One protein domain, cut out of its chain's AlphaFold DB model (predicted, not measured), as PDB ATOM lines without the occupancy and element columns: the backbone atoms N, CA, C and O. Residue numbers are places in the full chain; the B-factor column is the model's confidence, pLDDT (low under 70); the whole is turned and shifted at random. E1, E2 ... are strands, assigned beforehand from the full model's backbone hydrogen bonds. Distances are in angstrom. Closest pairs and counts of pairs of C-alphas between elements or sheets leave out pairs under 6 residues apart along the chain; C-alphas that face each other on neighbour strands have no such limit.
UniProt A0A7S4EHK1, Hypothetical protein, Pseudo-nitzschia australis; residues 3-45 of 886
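Overview. This is residues 3 to 45 of the 886 residues of the protein "Hypothetical protein" of Pseudo-nitzschia australis (UniProt A0A7S4EHK1). With little regular structure, the printed part is an elongated, mostly loop-built frame with two separate strand pairs: E1 beside E4, and the hairpin E2 and E3, whose loop forms one tip. Its 43 residues have four named strands, E1 E2 E3 E4 along the chain, in two antiparallel sheets, E1 - E4 and E2 - E3. The class is all strand, with 15 residues in named elements; the whole is loose, radius of gyration of the C-alphas 12.7 A, spans 38 by 19 by 13 A.

Arrangement. E1, residues 3 to 5, is antiparallel to E4, residues 41 to 44, at 147 degrees; N 42 and O 4 are 2.8 A apart, within hydrogen-bond range. Residues 4 to 5 of E1 also pair, antiparallel, with residues 13 to 14. E2, residues 18 to 21, and E3, residues 29 to 32, form an antiparallel hairpin at 157 degrees, with N 30 and O 20 at 2.8 A. E1 and E3 are apart, as are E2 and E4.

Along the chain. E1 begins at C-alpha 3 (234.825, 241.836, 209.224) and is 7.1 A long. E2 spans 10.6 A, E3 10.0 A and E4 9.9 A, ending at C-alpha 44 (229.345, 244.569, 209.962).

Size, cuts and confidence. The C-alphas farthest apart, of Glu 10 and Asn 24, are 39.0 A apart. The printed part has no cut; the link E1 to E2 is long, 12 residues. Residues 23 to 26 have pLDDT under 70.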
ATOM      1  N   VAL A   3     234.790 242.509 210.526       90.50
ATOM      2  CA  VAL A   3     234.825 241.836 209.224       90.50
ATOM      3  C   VAL A   3     234.718 240.330 209.443       90.50
ATOM      4  O   VAL A   3     235.325 239.771 210.359       90.50
ATOM      5  N   PHE A   4     233.928 239.675 208.605       91.31
ATOM      6  CA  PHE A   4     233.744 238.230 208.596       91.31
ATOM      7  C   PHE A   4     234.006 237.674 207.200       91.31
ATOM      8  O   PHE A   4     233.870 238.398 206.218       91.31
ATOM      9  N   ARG A   5     234.318 236.382 207.112       91.56
ATOM     10  CA  ARG A   5     234.426 235.641 205.849       91.56
ATOM     11  C   ARG A   5     233.634 234.341 205.902       91.56
ATOM     12  O   ARG A   5     233.437 233.783 206.983       91.56
ATOM     13  N   GLY A   6     233.211 233.841 204.749       85.19
ATOM     14  CA  GLY A   6     232.540 232.546 204.626       85.19
ATOM     15  C   GLY A   6     231.573 232.501 203.448       85.19
ATOM     16  O   GLY A   6     231.376 233.497 202.770       85.19
ATOM     17  N   ASN A   7     230.947 231.348 203.214       80.25
ATOM     18  CA  ASN A   7     230.042 231.154 202.070       80.25
ATOM     19  C   ASN A   7     228.550 231.347 202.416       80.25
ATOM     20  O   ASN A   7     227.698 231.299 201.531       80.25
ATOM     21  N   ASP A   8     228.219 231.490 203.703       77.38
ATOM     22  CA  ASP A   8     226.862 231.739 204.193       77.38
ATOM     23  C   ASP A   8     226.868 232.349 205.609       77.38
ATOM     24  O   ASP A   8     227.860 232.291 206.338       77.38
ATOM     25  N   CYS A   9     225.726 232.914 206.011       75.00
ATOM     26  CA  CYS A   9     225.550 233.589 207.300       75.00
ATOM     27  C   CYS A   9     225.523 232.656 208.531       75.00
ATOM     28  O   CYS A   9     225.484 233.159 209.654       75.00
ATOM     29  N   GLU A  10     225.502 231.327 208.363       77.88
ATOM     30  CA  GLU A  10     225.564 230.355 209.467       77.88
ATOM     31  C   GLU A  10     227.004 229.861 209.727       77.88
ATOM     32  O   GLU A  10     227.291 229.366 210.821       77.88
ATOM     33  N   ALA A  11     227.914 230.038 208.761       82.75
ATOM     34  CA  ALA A  11     229.300 229.562 208.786       82.75
ATOM     35  C   ALA A  11     230.378 230.668 208.880       82.75
ATOM     36  O   ALA A  11     231.556 230.378 208.675       82.75
ATOM     37  N   LEU A  12     230.004 231.915 209.189       88.25
ATOM     38  CA  LEU A  12     230.925 233.063 209.215       88.25
ATOM     39  C   LEU A  12     232.072 232.926 210.237       88.25
ATOM     40  O   LEU A  12     231.845 232.852 211.448       88.25
ATOM     41  N   GLU A  13     233.315 232.998 209.755       89.69
ATOM     42  CA  GLU A  13     234.512 233.193 210.580       89.69
ATOM     43  C   GLU A  13     234.781 234.691 210.780       89.69
ATOM     44  O   GLU A  13     234.649 235.481 209.849       89.69
ATOM     45  N   CYS A  14     235.190 235.101 211.986       89.94
ATOM     46  CA  CYS A  14     235.645 236.472 212.231       89.94
ATOM     47  C   CYS A  14     237.062 236.655 211.676       89.94
ATOM     48  O   CYS A  14     237.973 235.921 212.066       89.94
ATOM     49  N   VAL A  15     237.242 237.653 210.816       91.31
ATOM     50  CA  VAL A  15     238.545 238.064 210.283       91.31
ATOM     51  C   VAL A  15     239.248 238.927 211.335       91.31
ATOM     52  O   VAL A  15     238.593 239.641 212.100       91.31
ATOM     53  N   ALA A  16     240.575 238.823 211.430       86.62
ATOM     54  CA  ALA A  16     241.361 239.737 212.255       86.62
ATOM     55  C   ALA A  16     241.460 241.088 211.534       86.62
ATOM     56  O   ALA A  16     241.792 241.121 210.353       86.62
ATOM     57  N   THR A  17     241.143 242.172 212.238       86.06
ATOM     58  CA  THR A  17     241.183 243.530 211.689       86.06
ATOM     59  C   THR A  17     241.988 244.432 212.602       86.06
ATOM     60  O   THR A  17     241.659 244.537 213.788       86.06
ATOM     61  N   ASP A  18     242.952 245.136 212.034       83.25
ATOM     62  CA  ASP A  18     243.646 246.237 212.691       83.25
ATOM     63  C   ASP A  18     242.897 247.546 212.408       83.25
ATOM     64  O   ASP A  18     242.146 247.641 211.432       83.25
ATOM     65  N   SER A  19     243.001 248.539 213.295       78.94
ATOM     66  CA  SER A  19     242.182 249.752 213.189       78.94
ATOM     67  C   SER A  19     242.830 250.996 213.779       78.94
ATOM     68  O   SER A  19     243.204 250.990 214.951       78.94
ATOM     69  N   MET A  20     242.857 252.075 212.999       76.50
ATOM     70  CA  MET A  20     243.297 253.402 213.439       76.50
ATOM     71  C   MET A  20     242.092 254.347 213.569       76.50
ATOM     72  O   MET A  20     241.154 254.231 212.776       76.50
ATOM     73  N   PRO A  21     242.082 255.292 214.528       76.62
ATOM     74  CA  PRO A  21     241.071 256.345 214.566       76.62
ATOM     75  C   PRO A  21     241.183 257.239 213.324       76.62
ATOM     76  O   PRO A  21     242.279 257.437 212.797       76.62
ATOM     77  N   CYS A  22     240.069 257.814 212.865       73.88
ATOM     78  CA  CYS A  22     240.155 258.909 211.898       73.88
ATOM     79  C   CYS A  22     240.775 260.141 212.576       73.88
ATOM     80  O   CYS A  22     240.479 260.435 213.737       73.88
ATOM     81  N   LYS A  23     241.649 260.852 211.858       68.69
ATOM     82  CA  LYS A  23     242.332 262.057 212.353       68.69
ATOM     83  C   LYS A  23     241.578 263.324 211.921       68.69
ATOM     84  O   LYS A  23     240.470 263.252 211.394       68.69
ATOM     85  N   ASN A  24     242.134 264.500 212.218       62.66
ATOM     86  CA  ASN A  24     241.591 265.814 211.825       62.66
ATOM     87  C   ASN A  24     240.138 266.104 212.282       62.66
ATOM     88  O   ASN A  24     239.439 266.916 211.683       62.66
ATOM     89  N   GLY A  25     239.689 265.471 213.373       59.47
ATOM     90  CA  GLY A  25     238.369 265.698 213.976       59.47
ATOM     91  C   GLY A  25     237.220 264.872 213.383       59.47
ATOM     92  O   GLY A  25     236.079 265.026 213.820       59.47
ATOM     93  N   GLU A  26     237.490 263.976 212.430       67.06
ATOM     94  CA  GLU A  26     236.479 263.046 211.925       67.06
ATOM     95  C   GLU A  26     236.124 261.960 212.956       67.06
ATOM     96  O   GLU A  26     236.986 261.329 213.565       67.06
ATOM     97  N   VAL A  27     234.827 261.684 213.127       70.94
ATOM     98  CA  VAL A  27     234.346 260.658 214.067       70.94
ATOM     99  C   VAL A  27     234.267 259.302 213.362       70.94
ATOM    100  O   VAL A  27     233.226 258.919 212.829       70.94
ATOM    101  N   GLY A  28     235.371 258.556 213.369       75.25
ATOM    102  CA  GLY A  28     235.454 257.256 212.705       75.25
ATOM    103  C   GLY A  28     236.664 256.424 213.117       75.25
ATOM    104  O   GLY A  28     237.430 256.797 214.002       75.25
ATOM    105  N   ASN A  29     236.801 255.246 212.512       78.50
ATOM    106  CA  ASN A  29     238.012 254.424 212.540       78.50
ATOM    107  C   ASN A  29     238.180 253.797 211.147       78.50
ATOM    108  O   ASN A  29     237.206 253.268 210.600       78.50
ATOM    109  N   ILE A  30     239.397 253.810 210.613       80.00
ATOM    110  CA  ILE A  30     239.798 253.049 209.426       80.00
ATOM    111  C   ILE A  30     240.121 251.619 209.882       80.00
ATOM    112  O   ILE A  30     240.711 251.439 210.946       80.00
ATOM    113  N   PHE A  31     239.726 250.603 209.111       83.62
ATOM    114  CA  PHE A  31     239.977 249.188 209.419       83.62
ATOM    115  C   PHE A  31     240.721 248.508 208.270       83.62
ATOM    116  O   PHE A  31     240.365 248.698 207.110       83.62
ATOM    117  N   TYR A  32     241.692 247.667 208.615       84.88
ATOM    118  CA  TYR A  32     242.603 246.993 207.695       84.88
ATOM    119  C   TYR A  32     242.512 245.476 207.897       84.88
ATOM    120  O   TYR A  32     242.423 245.006 209.033       84.88
ATOM    121  N   TRP A  33     242.507 244.709 206.806       88.00
ATOM    122  CA  TRP A  33     242.585 243.247 206.822       88.00
ATOM    123  C   TRP A  33     243.116 242.721 205.485       88.00
ATOM    124  O   TRP A  33     242.854 243.306 204.435       88.00
ATOM    125  N   SER A  34     243.820 241.590 205.509       86.62
ATOM    126  CA  SER A  34     244.184 240.857 204.293       86.62
ATOM    127  C   SER A  34     242.973 240.091 203.750       86.62
ATOM    128  O   SER A  34     242.257 239.447 204.521       86.62
ATOM    129  N   SER A  35     242.764 240.111 202.433       87.19
ATOM    130  CA  SER A  35     241.736 239.325 201.743       87.19
ATOM    131  C   SER A  35     242.349 238.245 200.843       87.19
ATOM    132  O   SER A  35     243.382 238.449 200.203       87.19
ATOM    133  N   GLU A  36     241.708 237.078 200.792       85.25
ATOM    134  CA  GLU A  36     242.025 236.004 199.844       85.25
ATOM    135  C   GLU A  36     241.166 236.146 198.569       85.25
ATOM    136  O   GLU A  36     240.012 236.577 198.618       85.25
ATOM    137  N   SER A  37     241.720 235.792 197.404       82.31
ATOM    138  CA  SER A  37     240.984 235.814 196.133       82.31
ATOM    139  C   SER A  37     239.870 234.765 196.112       82.31
ATOM    140  O   SER A  37     240.114 233.619 196.486       82.31
ATOM    141  N   ASP A  38     238.702 235.132 195.580       82.12
ATOM    142  CA  ASP A  38     237.503 234.286 195.479       82.12
ATOM    143  C   ASP A  38     236.864 233.873 196.836       82.12
ATOM    144  O   ASP A  38     236.044 232.953 196.865       82.12
ATOM    145  N   GLU A  39     237.175 234.558 197.950       86.81
ATOM    146  CA  GLU A  39     236.410 234.475 199.213       86.81
ATOM    147  C   GLU A  39     235.403 235.638 199.362       86.81
ATOM    148  O   GLU A  39     235.727 236.794 199.088       86.81
ATOM    149  N   ASP A  40     234.193 235.348 199.861       87.56
ATOM    150  CA  ASP A  40     233.184 236.358 200.222       87.56
ATOM    151  C   ASP A  40     233.453 236.947 201.625       87.56
ATOM    152  O   ASP A  40     233.588 236.217 202.617       87.56
ATOM    153  N   TYR A  41     233.465 238.283 201.718       89.94
ATOM    154  CA  TYR A  41     233.678 239.047 202.955       89.94
ATOM    155  C   TYR A  41     232.442 239.877 203.336       89.94
ATOM    156  O   TYR A  41     231.853 240.575 202.510       89.94
ATOM    157  N   TYR A  42     232.079 239.858 204.620       89.75
ATOM    158  CA  TYR A  42     230.921 240.560 205.176       89.75
ATOM    159  C   TYR A  42     231.369 241.603 206.201       89.75
ATOM    160  O   TYR A  42     231.906 241.268 207.260       89.75
ATOM    161  N   VAL A  43     231.110 242.877 205.907       89.75
ATOM    162  CA  VAL A  43     231.433 244.005 206.790       89.75
ATOM    163  C   VAL A  43     230.225 244.343 207.667       89.75
ATOM    164  O   VAL A  43     229.175 244.747 207.170       89.75
ATOM    165  N   PHE A  44     230.371 244.208 208.986       86.62
ATOM    166  CA  PHE A  44     229.345 244.569 209.962       86.62
ATOM    167  C   PHE A  44     229.698 245.885 210.667       86.62
ATOM    168  O   PHE A  44     230.604 245.954 211.508       86.62
ATOM    169  N   VAL A  45     228.956 246.944 210.338       84.56
ATOM    170  CA  VAL A  45     229.037 248.237 211.025       84.56
ATOM    171  C   VAL A  45     228.023 248.261 212.167       84.56
ATOM    172  O   VAL A  45     226.848 247.950 211.983       84.56
TER     173      VAL A  45